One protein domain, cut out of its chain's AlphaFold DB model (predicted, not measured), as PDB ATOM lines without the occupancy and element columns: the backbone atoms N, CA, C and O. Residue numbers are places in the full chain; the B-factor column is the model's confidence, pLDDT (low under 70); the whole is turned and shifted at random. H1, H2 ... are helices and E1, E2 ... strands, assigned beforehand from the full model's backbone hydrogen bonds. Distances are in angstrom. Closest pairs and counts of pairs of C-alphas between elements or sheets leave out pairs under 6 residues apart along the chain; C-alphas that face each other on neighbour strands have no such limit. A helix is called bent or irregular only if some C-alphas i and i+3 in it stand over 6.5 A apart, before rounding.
ATOM      1  N   TYR A  12       2.403 -44.901 -27.470       95.50
ATOM      2  CA  TYR A  12       1.067 -44.756 -26.907       95.50
ATOM      3  C   TYR A  12       0.966 -43.418 -26.181       95.50
ATOM      4  O   TYR A  12       1.808 -43.119 -25.341       95.50
ATOM      5  N   ILE A  13      -0.057 -42.617 -26.475       96.06
ATOM      6  CA  ILE A  13      -0.298 -41.357 -25.762       96.06
ATOM      7  C   ILE A  13      -0.878 -41.698 -24.383       96.06
ATOM      8  O   ILE A  13      -2.060 -42.004 -24.251       96.06
ATOM      9  N   ALA A  14      -0.026 -41.673 -23.361       96.44
ATOM     10  CA  ALA A  14      -0.334 -42.002 -21.972       96.44
ATOM     11  C   ALA A  14      -0.602 -40.732 -21.155       96.44
ATOM     12  O   ALA A  14      -0.019 -40.502 -20.097       96.44
ATOM     13  N   PHE A  15      -1.459 -39.870 -21.689       95.69
ATOM     14  CA  PHE A  15      -1.844 -38.628 -21.040       95.69
ATOM     15  C   PHE A  15      -2.849 -38.893 -19.928       95.69
ATOM     16  O   PHE A  15      -3.874 -39.542 -20.139       95.69
ATOM     17  N   GLU A  16      -2.552 -38.369 -18.746       94.88
ATOM     18  CA  GLU A  16      -3.488 -38.391 -17.634       94.88
ATOM     19  C   GLU A  16      -4.514 -37.273 -17.754       94.88
ATOM     20  O   GLU A  16      -4.283 -36.240 -18.384       94.88
ATOM     21  N   ASN A  17      -5.659 -37.480 -17.107       92.44
ATOM     22  CA  ASN A  17      -6.773 -36.535 -17.143       92.44
ATOM     23  C   ASN A  17      -6.432 -35.191 -16.474       92.44
ATOM     24  O   ASN A  17      -7.166 -34.215 -16.619       92.44
ATOM     25  N   SER A  18      -5.350 -35.134 -15.696       91.12
ATOM     26  CA  SER A  18      -4.856 -33.942 -15.006       91.12
ATOM     27  C   SER A  18      -3.351 -34.070 -14.770       91.12
ATOM     28  O   SER A  18      -2.834 -35.179 -14.643       91.12
ATOM     29  N   ILE A  19      -2.637 -32.944 -14.702       91.69
ATOM     30  CA  ILE A  19      -1.192 -32.923 -14.449       91.69
ATOM     31  C   ILE A  19      -0.969 -32.772 -12.945       91.69
ATOM     32  O   ILE A  19      -0.883 -31.649 -12.446       91.69
ATOM     33  N   CYS A  20      -0.894 -33.890 -12.227       91.69
ATOM     34  CA  CYS A  20      -0.761 -33.899 -10.772       91.69
ATOM     35  C   CYS A  20       0.438 -34.726 -10.314       91.69
ATOM     36  O   CYS A  20       0.771 -35.741 -10.926       91.69
ATOM     37  N   LYS A  21       1.067 -34.298  -9.215       90.88
ATOM     38  CA  LYS A  21       2.094 -35.084  -8.526       90.88
ATOM     39  C   LYS A  21       1.553 -36.476  -8.226       90.88
ATOM     40  O   LYS A  21       0.383 -36.622  -7.885       90.88
ATOM     41  N   GLU A  22       2.406 -37.476  -8.410       89.75
ATOM     42  CA  GLU A  22       2.117 -38.888  -8.125       89.75
ATOM     43  C   GLU A  22       0.952 -39.512  -8.927       89.75
ATOM     44  O   GLU A  22       0.698 -40.711  -8.816       89.75
ATOM     45  N   TYR A  23       0.270 -38.755  -9.795       92.12
ATOM     46  CA  TYR A  23      -0.849 -39.252 -10.591       92.12
ATOM     47  C   TYR A  23      -0.347 -39.902 -11.882       92.12
ATOM     48  O   TYR A  23      -0.356 -39.293 -12.948       92.12
ATOM     49  N   VAL A  24       0.114 -41.147 -11.768       93.69
ATOM     50  CA  VAL A  24       0.520 -42.005 -12.891       93.69
ATOM     51  C   VAL A  24      -0.252 -43.316 -12.804       93.69
ATOM     52  O   VAL A  24      -0.164 -44.031 -11.808       93.69
ATOM     53  N   THR A  25      -1.034 -43.636 -13.834       92.81
ATOM     54  CA  THR A  25      -2.037 -44.712 -13.781       92.81
ATOM     55  C   THR A  25      -1.734 -45.862 -14.749       92.81
ATOM     56  O   THR A  25      -0.628 -45.999 -15.288       92.81
ATOM     57  N   GLU A  26      -2.731 -46.714 -15.006       92.69
ATOM     58  CA  GLU A  26      -2.655 -47.826 -15.951       92.69
ATOM     59  C   GLU A  26      -2.211 -47.398 -17.351       92.69
ATOM     60  O   GLU A  26      -1.592 -48.194 -18.057       92.69
ATOM     61  N   LYS A  27      -2.481 -46.148 -17.756       93.94
ATOM     62  CA  LYS A  27      -2.101 -45.627 -19.080       93.94
ATOM     63  C   LYS A  27      -0.606 -45.734 -19.330       93.94
ATOM     64  O   LYS A  27      -0.206 -45.992 -20.459       93.94
ATOM     65  N   TYR A  28       0.200 -45.571 -18.287       95.31
ATOM     66  CA  TYR A  28       1.646 -45.715 -18.341       95.31
ATOM     67  C   TYR A  28       2.074 -47.172 -18.114       95.31
ATOM     68  O   TYR A  28       2.691 -47.796 -18.983       95.31
ATOM     69  N   PHE A  29       1.689 -47.755 -16.972       92.44
ATOM     70  CA  PHE A  29       2.180 -49.072 -16.551       92.44
ATOM     71  C   PHE A  29       1.750 -50.210 -17.485       92.44
ATOM     72  O   PHE A  29       2.549 -51.098 -17.784       92.44
ATOM     73  N   LEU A  30       0.523 -50.172 -18.016       90.50
ATOM     74  CA  LEU A  30       0.044 -51.196 -18.949       90.50
ATOM     75  C   LEU A  30       0.822 -51.180 -20.273       90.50
ATOM     76  O   LEU A  30       0.932 -52.207 -20.934       90.50
ATOM     77  N   ARG A  31       1.386 -50.038 -20.680       91.25
ATOM     78  CA  ARG A  31       2.135 -49.927 -21.945       91.25
ATOM     79  C   ARG A  31       3.566 -50.397 -21.798       91.25
ATOM     80  O   ARG A  31       4.075 -51.085 -22.679       91.25
ATOM     81  N   LEU A  32       4.162 -50.159 -20.637       91.62
ATOM     82  CA  LEU A  32       5.451 -50.747 -20.286       91.62
ATOM     83  C   LEU A  32       5.400 -52.273 -20.246       91.62
ATOM     84  O   LEU A  32       6.314 -52.929 -20.752       91.62
ATOM     85  N   SER A  33       4.322 -52.858 -19.710       89.38
ATOM     86  CA  SER A  33       4.155 -54.319 -19.711       89.38
ATOM     87  C   SER A  33       4.086 -54.891 -21.136       89.38
ATOM     88  O   SER A  33       4.621 -55.974 -21.402       89.38
ATOM     89  N   GLN A  34       3.528 -54.113 -22.070       89.44
ATOM     90  CA  GLN A  34       3.392 -54.417 -23.498       89.44
ATOM     91  C   GLN A  34       4.628 -54.059 -24.346       89.44
ATOM     92  O   GLN A  34       4.624 -54.323 -25.546       89.44
ATOM     93  N   LEU A  35       5.698 -53.507 -23.753       91.06
ATOM     94  CA  LEU A  35       6.872 -52.983 -24.476       91.06
ATOM     95  C   LEU A  35       6.522 -51.916 -25.532       91.06
ATOM     96  O   LEU A  35       7.101 -51.880 -26.618       91.06
ATOM     97  N   LEU A  36       5.594 -51.026 -25.189       92.50
ATOM     98  CA  LEU A  36       5.289 -49.814 -25.945       92.50
ATOM     99  C   LEU A  36       5.855 -48.601 -25.213       92.50
ATOM    100  O   LEU A  36       5.770 -48.539 -23.988       92.50
ATOM    101  N   VAL A  37       6.396 -47.631 -25.957       96.56
ATOM    102  CA  VAL A  37       6.938 -46.398 -25.368       96.56
ATOM    103  C   VAL A  37       5.788 -45.420 -25.093       96.56
ATOM    104  O   VAL A  37       5.147 -44.953 -26.043       96.56
ATOM    105  N   PRO A  38       5.486 -45.093 -23.824       97.25
ATOM    106  CA  PRO A  38       4.464 -44.116 -23.481       97.25
ATOM    107  C   PRO A  38       4.943 -42.692 -23.796       97.25
ATOM    108  O   PRO A  38       6.096 -42.339 -23.542       97.25
ATOM    109  N   VAL A  39       4.037 -41.862 -24.306       98.19
ATOM    110  CA  VAL A  39       4.197 -40.411 -24.431       98.19
ATOM    111  C   VAL A  39       3.386 -39.758 -23.316       98.19
ATOM    112  O   VAL A  39       2.167 -39.924 -23.270       98.19
ATOM    113  N   VAL A  40       4.050 -39.052 -22.406       97.31
ATOM    114  CA  VAL A  40       3.469 -38.494 -21.171       97.31
ATOM    115  C   VAL A  40       3.506 -36.967 -21.178       97.31
ATOM    116  O   VAL A  40       4.176 -36.364 -22.011       97.31
ATOM    117  N   PHE A  41       2.798 -36.321 -20.250       94.62
ATOM    118  CA  PHE A  41       2.737 -34.854 -20.197       94.62
ATOM    119  C   PHE A  41       3.984 -34.190 -19.604       94.62
ATOM    120  O   PHE A  41       4.472 -33.219 -20.175       94.62
ATOM    121  N   LYS A  42       4.440 -34.660 -18.436       95.00
ATOM    122  CA  LYS A  42       5.495 -34.012 -17.648       95.00
ATOM    123  C   LYS A  42       6.542 -35.011 -17.195       95.00
ATOM    124  O   LYS A  42       6.227 -35.891 -16.395       95.00
ATOM    125  N   ARG A  43       7.790 -34.825 -17.627       96.25
ATOM    126  CA  ARG A  43       8.930 -35.663 -17.227       96.25
ATOM    127  C   ARG A  43       9.092 -35.733 -15.713       96.25
ATOM    128  O   ARG A  43       9.185 -36.817 -15.143       96.25
ATOM    129  N   LYS A  44       9.055 -34.567 -15.067       95.00
ATOM    130  CA  LYS A  44       9.325 -34.425 -13.634       95.00
ATOM    131  C   LYS A  44       8.408 -35.284 -12.753       95.00
ATOM    132  O   LYS A  44       8.890 -35.851 -11.785       95.00
ATOM    133  N   ILE A  45       7.129 -35.439 -13.114       94.94
ATOM    134  CA  ILE A  45       6.169 -36.254 -12.343       94.94
ATOM    135  C   ILE A  45       6.614 -37.719 -12.279       94.94
ATOM    136  O   ILE A  45       6.484 -38.362 -11.243       94.94
ATOM    137  N   LEU A  46       7.144 -38.251 -13.382       96.06
ATOM    138  CA  LEU A  46       7.578 -39.643 -13.452       96.06
ATOM    139  C   LEU A  46       8.938 -39.842 -12.778       96.06
ATOM    140  O   LEU A  46       9.138 -40.832 -12.077       96.06
ATOM    141  N   GLU A  47       9.859 -38.898 -12.962       95.75
ATOM    142  CA  GLU A  47      11.194 -38.971 -12.358       95.75
ATOM    143  C   GLU A  47      11.149 -38.825 -10.832       95.75
ATOM    144  O   GLU A  47      11.879 -39.529 -10.138       95.75
ATOM    145  N   GLU A  48      10.251 -37.995 -10.291       94.62
ATOM    146  CA  GLU A  48      10.020 -37.888  -8.841       94.62
ATOM    147  C   GLU A  48       9.500 -39.198  -8.227       94.62
ATOM    148  O   GLU A  48       9.801 -39.494  -7.073       94.62
ATOM    149  N   LEU A  49       8.799 -40.027  -9.010       93.38
ATOM    150  CA  LEU A  49       8.380 -41.379  -8.619       93.38
ATOM    151  C   LEU A  49       9.485 -42.438  -8.796       93.38
ATOM    152  O   LEU A  49       9.249 -43.624  -8.561       93.38
ATOM    153  N   GLY A  50      10.679 -42.045  -9.247       94.25
ATOM    154  CA  GLY A  50      11.784 -42.963  -9.525       94.25
ATOM    155  C   GLY A  50      11.569 -43.828 -10.769       94.25
ATOM    156  O   GLY A  50      12.209 -44.873 -10.911       94.25
ATOM    157  N   LEU A  51      10.668 -43.426 -11.672       94.88
ATOM    158  CA  LEU A  51      10.437 -44.153 -12.913       94.88
ATOM    159  C   LEU A  51      11.588 -43.906 -13.905       94.88
ATOM    160  O   LEU A  51      12.068 -42.778 -14.028       94.88
ATOM    161  N   PRO A  52      12.034 -44.941 -14.641       95.44
ATOM    162  CA  PRO A  52      13.194 -44.836 -15.519       95.44
ATOM    163  C   PRO A  52      12.975 -43.837 -16.667       95.44
ATOM    164  O   PRO A  52      12.053 -43.999 -17.468       95.44
ATOM    165  N   SER A  53      13.840 -42.825 -16.788       95.38
ATOM    166  CA  SER A  53      13.752 -41.775 -17.822       95.38
ATOM    167  C   SER A  53      13.850 -42.308 -19.253       95.38
ATOM    168  O   SER A  53      13.358 -41.680 -20.188       95.38
ATOM    169  N   ASP A  54      14.478 -43.467 -19.426       95.19
ATOM    170  CA  ASP A  54      14.606 -44.213 -20.674       95.19
ATOM    171  C   ASP A  54      13.424 -45.160 -20.908       95.19
ATOM    172  O   ASP A  54      13.565 -46.140 -21.622       95.19
ATOM    173  N   SER A  55      12.263 -44.909 -20.307       96.75
ATOM    174  CA  SER A  55      11.068 -45.733 -20.502       96.75
ATOM    175  C   SER A  55       9.879 -44.966 -21.083       96.75
ATOM    176  O   SER A  55       8.868 -45.582 -21.412       96.75
ATOM    177  N   PHE A  56      10.014 -43.648 -21.283       97.81
ATOM    178  CA  PHE A  56       8.970 -42.771 -21.817       97.81
ATOM    179  C   PHE A  56       9.525 -41.545 -22.543       97.81
ATOM    180  O   PHE A  56      10.686 -41.170 -22.393       97.81
ATOM    181  N   ILE A  57       8.652 -40.888 -23.302       98.38
ATOM    182  CA  ILE A  57       8.898 -39.593 -23.944       98.38
ATOM    183  C   ILE A  57       7.973 -38.575 -23.285       98.38
ATOM    184  O   ILE A  57       6.772 -38.828 -23.201       98.38
ATOM    185  N   ALA A  58       8.487 -37.439 -22.815       97.62
ATOM    186  CA  ALA A  58       7.647 -36.412 -22.210       97.62
ATOM    187  C   ALA A  58       7.381 -35.267 -23.191       97.62
ATOM    188  O   ALA A  58       8.263 -34.853 -23.936       97.62
ATOM    189  N   LEU A  59       6.147 -34.763 -23.207       96.38
ATOM    190  CA  LEU A  59       5.744 -33.641 -24.055       96.38
ATOM    191  C   LEU A  59       6.518 -32.364 -23.706       96.38
ATOM    192  O   LEU A  59       6.851 -31.600 -24.604       96.38
ATOM    193  N   ASP A  60       6.812 -32.146 -22.424       95.56
ATOM    194  CA  ASP A  60       7.540 -30.973 -21.937       95.56
ATOM    195  C   ASP A  60       9.058 -31.020 -22.154       95.56
ATOM    196  O   ASP A  60       9.743 -30.080 -21.758       95.56
ATOM    197  N   ASP A  61       9.571 -32.061 -22.819       97.25
ATOM    198  CA  ASP A  61      10.945 -32.092 -23.338       97.25
ATOM    199  C   ASP A  61      11.095 -31.298 -24.654       97.25
ATOM    200  O   ASP A  61      12.210 -31.144 -25.154       97.25
ATOM    201  N   PHE A  62       9.987 -30.840 -25.246       97.56
ATOM    202  CA  PHE A  62       9.942 -30.197 -26.559       97.56
ATOM    203  C   PHE A  62       9.352 -28.790 -26.462       97.56
ATOM    204  O   PHE A  62       8.398 -28.565 -25.715       97.56
ATOM    205  N   ASP A  63       9.846 -27.863 -27.286       96.31
ATOM    206  CA  ASP A  63       9.359 -26.476 -27.290       96.31
ATOM    207  C   ASP A  63       7.967 -26.363 -27.934       96.31
ATOM    208  O   ASP A  63       7.240 -25.386 -27.732       96.31
ATOM    209  N   SER A  64       7.560 -27.367 -28.722       96.19
ATOM    210  CA  SER A  64       6.224 -27.433 -29.317       96.19
ATOM    211  C   SER A  64       5.750 -28.860 -29.614       96.19
ATOM    212  O   SER A  64       6.537 -29.789 -29.801       96.19
ATOM    213  N   ILE A  65       4.432 -29.021 -29.784       95.31
ATOM    214  CA  ILE A  65       3.820 -30.279 -30.256       95.31
ATOM    215  C   ILE A  65       4.376 -30.686 -31.633       95.31
ATOM    216  O   ILE A  65       4.515 -31.876 -31.920       95.31
ATOM    217  N   GLY A  66       4.723 -29.713 -32.483       97.88
ATOM    218  CA  GLY A  66       5.329 -29.973 -33.789       97.88
ATOM    219  C   GLY A  66       6.708 -30.624 -33.674       97.88
ATOM    220  O   GLY A  66       7.012 -31.562 -34.411       97.88
ATOM    221  N   GLU A  67       7.520 -30.184 -32.711       98.38
ATOM    222  CA  GLU A  67       8.822 -30.794 -32.434       98.38
ATOM    223  C   GLU A  67       8.695 -32.212 -31.889       98.38
ATOM    224  O   GLU A  67       9.387 -33.105 -32.385       98.38
ATOM    225  N   LEU A  68       7.758 -32.453 -30.966       98.00
ATOM    226  CA  LEU A  68       7.429 -33.811 -30.533       98.00
ATOM    227  C   LEU A  68       7.030 -34.678 -31.739       98.00
ATOM    228  O   LEU A  68       7.545 -35.781 -31.910       98.00
ATOM    229  N   GLY A  69       6.155 -34.180 -32.616       97.81
ATOM    230  CA  GLY A  69       5.735 -34.897 -33.823       97.81
ATOM    231  C   GLY A  69       6.910 -35.257 -34.741       97.81
ATOM    232  O   GLY A  69       7.023 -36.398 -35.199       97.81
ATOM    233  N   ASN A  70       7.830 -34.316 -34.967       98.06
ATOM    234  CA  ASN A  70       9.052 -34.545 -35.738       98.06
ATOM    235  C   ASN A  70       9.964 -35.584 -35.073       98.06
ATOM    236  O   ASN A  70      10.499 -36.468 -35.751       98.06
ATOM    237  N   TYR A  71      10.104 -35.520 -33.749       97.88
ATOM    238  CA  TYR A  71      10.884 -36.475 -32.974       97.88
ATOM    239  C   TYR A  71      10.321 -37.898 -33.081       97.88
ATOM    240  O   TYR A  71      11.055 -38.826 -33.428       97.88
ATOM    241  N   LEU A  72       9.009 -38.066 -32.879       97.00
ATOM    242  CA  LEU A  72       8.330 -39.357 -33.010       97.00
ATOM    243  C   LEU A  72       8.454 -39.919 -34.434       97.00
ATOM    244  O   LEU A  72       8.713 -41.112 -34.605       97.00
ATOM    245  N   ASN A  73       8.343 -39.071 -35.462       96.31
ATOM    246  CA  ASN A  73       8.524 -39.474 -36.857       96.31
ATOM    247  C   ASN A  73       9.941 -39.973 -37.153       96.31
ATOM    248  O   ASN A  73      10.092 -41.000 -37.817       96.31
ATOM    249  N   LYS A  74      10.966 -39.285 -36.639       96.06
ATOM    250  CA  LYS A  74      12.366 -39.714 -36.762       96.06
ATOM    251  C   LYS A  74      12.591 -41.053 -36.059       96.06
ATOM    252  O   LYS A  74      13.166 -41.973 -36.640       96.06
ATOM    253  N   LEU A  75      12.103 -41.170 -34.825       95.38
ATOM    254  CA  LEU A  75      12.273 -42.355 -33.990       95.38
ATOM    255  C   LEU A  75      11.533 -43.577 -34.557       95.38
ATOM    256  O   LEU A  75      12.008 -44.701 -34.437       95.38
ATOM    257  N   ARG A  76      10.407 -43.362 -35.249       92.06
ATOM    258  CA  ARG A  76       9.667 -44.413 -35.964       92.06
ATOM    259  C   ARG A  76      10.516 -45.137 -37.016       92.06
ATOM    260  O   ARG A  76      10.281 -46.320 -37.249       92.06
ATOM    261  N   SER A  77      11.457 -44.439 -37.652       91.38
ATOM    262  CA  SER A  77      12.347 -44.987 -38.689       91.38
ATOM    263  C   SER A  77      13.730 -45.416 -38.186       91.38
ATOM    264  O   SER A  77      14.495 -45.986 -38.957       91.38
ATOM    265  N   ASP A  78      14.064 -45.149 -36.922       95.25
ATOM    266  CA  ASP A  78      15.371 -45.448 -36.331       95.25
ATOM    267  C   ASP A  78      15.214 -46.446 -35.176       95.25
ATOM    268  O   ASP A  78      15.022 -46.076 -34.014       95.25
ATOM    269  N   ASP A  79      15.311 -47.735 -35.509       93.19
ATOM    270  CA  ASP A  79      15.180 -48.832 -34.547       93.19
ATOM    271  C   ASP A  79      16.252 -48.807 -33.462       93.19
ATOM    272  O   ASP A  79      15.976 -49.160 -32.314       93.19
ATOM    273  N   HIS A  80      17.467 -48.371 -33.798       95.12
ATOM    274  CA  HIS A  80      18.546 -48.278 -32.826       95.12
ATOM    275  C   HIS A  80      18.193 -47.242 -31.758       95.12
ATOM    276  O   HIS A  80      18.254 -47.537 -30.563       95.12
ATOM    277  N   SER A  81      17.743 -46.057 -32.174       95.75
ATOM    278  CA  SER A  81      17.298 -45.027 -31.241       95.75
ATOM    279  C   SER A  81      16.048 -45.403 -30.466       95.75
ATOM    280  O   SER A  81      16.009 -45.177 -29.258       95.75
ATOM    281  N   TYR A  82      15.073 -46.032 -31.119       95.88
ATOM    282  CA  TYR A  82      13.859 -46.499 -30.455       95.88
ATOM    283  C   TYR A  82      14.173 -47.557 -29.390       95.88
ATOM    284  O   TYR A  82      13.636 -47.499 -28.287       95.88
ATOM    285  N   SER A  83      15.106 -48.473 -29.667       95.06
ATOM    286  CA  SER A  83      15.466 -49.545 -28.734       95.06
ATOM    287  C   SER A  83      16.047 -49.056 -27.404       95.06
ATOM    288  O   SER A  83      15.973 -49.773 -26.404       95.06
ATOM    289  N   ARG A  84      16.591 -47.829 -27.362       96.44
ATOM    290  CA  ARG A  84      17.128 -47.235 -26.130       96.44
ATOM    291  C   ARG A  84      16.047 -46.992 -25.078       96.44
ATOM    292  O   ARG A  84      16.375 -47.048 -23.900       96.44
ATOM    293  N   TYR A  85      14.782 -46.850 -25.483       97.19
ATOM    294  CA  TYR A  85      13.638 -46.720 -24.574       97.19
ATOM    295  C   TYR A  85      13.245 -48.020 -23.840       97.19
ATOM    296  O   TYR A  85      12.213 -48.106 -23.173       97.19
ATOM    297  N   PHE A  86      14.054 -49.070 -23.988       95.75
ATOM    298  CA  PHE A  86      13.896 -50.337 -23.281       95.75
ATOM    299  C   PHE A  86      15.136 -50.700 -22.464       95.75
ATOM    300  O   PHE A  86      15.246 -51.831 -22.000       95.75
ATOM    301  N   ALA A  87      16.094 -49.784 -22.278       96.06
ATOM    302  CA  ALA A  87      17.268 -50.080 -21.458       96.06
ATOM    303  C   ALA A  87      16.889 -50.338 -19.983       96.06
ATOM    304  O   ALA A  87      17.493 -51.218 -19.362       96.06
ATOM    305  N   TRP A  88      15.807 -49.730 -19.494       95.19
ATOM    306  CA  TRP A  88      15.193 -49.999 -18.194       95.19
ATOM    307  C   TRP A  88      14.877 -51.475 -17.944       95.19
ATOM    308  O   TRP A  88      14.936 -51.927 -16.801       95.19
ATOM    309  N   THR A  89      14.598 -52.277 -18.981       94.12
ATOM    310  CA  THR A  89      14.268 -53.702 -18.798       94.12
ATOM    311  C   THR A  89      15.461 -54.526 -18.316       94.12
ATOM    312  O   THR A  89      15.315 -55.709 -18.023       94.12
ATOM    313  N   LYS A  90      16.665 -53.941 -18.298       93.94
ATOM    314  CA  LYS A  90      17.875 -54.566 -17.752       93.94
ATOM    315  C   LYS A  90      17.933 -54.483 -16.227       93.94
ATOM    316  O   LYS A  90      18.604 -55.308 -15.618       93.94
ATOM    317  N   THR A  91      17.266 -53.497 -15.630       93.56
ATOM    318  CA  THR A  91      17.324 -53.210 -14.188       93.56
ATOM    319  C   THR A  91      15.974 -53.362 -13.499       93.56
ATOM    320  O   THR A  91      15.938 -53.698 -12.319       93.56
ATOM    321  N   PHE A  92      14.867 -53.162 -14.218       90.38
ATOM    322  CA  PHE A  92      13.515 -53.270 -13.679       90.38
ATOM    323  C   PHE A  92      12.744 -54.419 -14.325       90.38
ATOM    324  O   PHE A  92      12.845 -54.686 -15.527       90.38
ATOM    325  N   ALA A  93      11.921 -55.084 -13.517       88.25
ATOM    326  CA  ALA A  93      10.962 -56.058 -14.010       88.25
ATOM    327  C   ALA A  93       9.815 -55.354 -14.745       88.25
ATOM    328  O   ALA A  93       9.399 -54.253 -14.382       88.25
ATOM    329  N   LYS A  94       9.256 -56.018 -15.761       87.00
ATOM    330  CA  LYS A  94       8.016 -55.544 -16.377       87.00
ATOM    331  C   LYS A  94       6.890 -55.530 -15.334       87.00
ATOM    332  O   LYS A  94       6.784 -56.486 -14.561       87.00
TER     333      LYS A  94
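This is residues 12 to 94 of the 134 residues of an uncharacterized protein of Ancylostoma caninum (UniProt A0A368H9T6). A small core sits around one short strand, E1, with two short stretches paired to it in parallel, residues 12 to 13 and residues 57 to 58, and four helices are spread round it. H3 and H4 meet at their ends as an L, whose corner sticks out at residues 76 to 81, while H1 and H2 touch no other helix. You will find 83 printed residues, with four named helices and one named strand in the order H1, E1, H2, H3, H4, and the class is mostly helix. The whole is compact, with a radius of gyration of the C-alphas of 12.4 A and spans of 32 by 31 by 18 A.

Begin at Tyr 12, C-alpha at (1.067, -44.756, -26.907); residues 12 to 25 hold no named element. Find C-alpha 26 at (-2.655, -47.826, -15.951), where H1, residues 26 to 33, begins and runs 10.1 A. Next come E1, residues 37 to 40, and H2, residues 43 to 48. Read on past residues 49 to 64, with no named element, to H3, residues 65 to 77, 19.0 A long. H4, residues 79 to 90, runs 18.0 A and ends at C-alpha 90, (17.875, -54.566, -17.752); it is irregular, with C-alphas 85 and 88 7.3 A apart.

Start at E1, whose centre is 3.1 A from the mean of all C-alphas. E1 pairs with no named strand, but residues 12 to 13 pair with its residues 38 to 39, and residues 57 to 58 with its residues 39 to 40, both parallel. Look from E1 to H1: their closest C-alphas, those of Pro 38 and Tyr 28, are 6.1 A apart. E1 and H2 meet only through their link. The closest C-alphas of E1 and H4, Val 37 and Tyr 85, are 6.8 A apart. H3 is apart from E1. H3 and H4 only just touch, only at the corner by their link, with 3 pairs of C-alphas within 8 A; Leu 75 and Tyr 82 are closest, at 5.7 A between C-alphas. Their lines are about perpendicular, at 89 degrees. In H2 every O i to N i+4 pair is within hydrogen-bond range; H1 has 3 of 4, H3 8 of 9 and H4 1 of 8, but H4 has 8 of 9 O i to N i+3 pairs within range.

The two C-alphas farthest apart, those of Lys 21 and Ser 77, are 33.4 A apart. The printed part, residues 12 to 94, has no cut. The link from H2 to H3 is long, with 16 residues, and the other three links are tight. The mean pLDDT of the printed part is 94.6, and no printed residue is under 70.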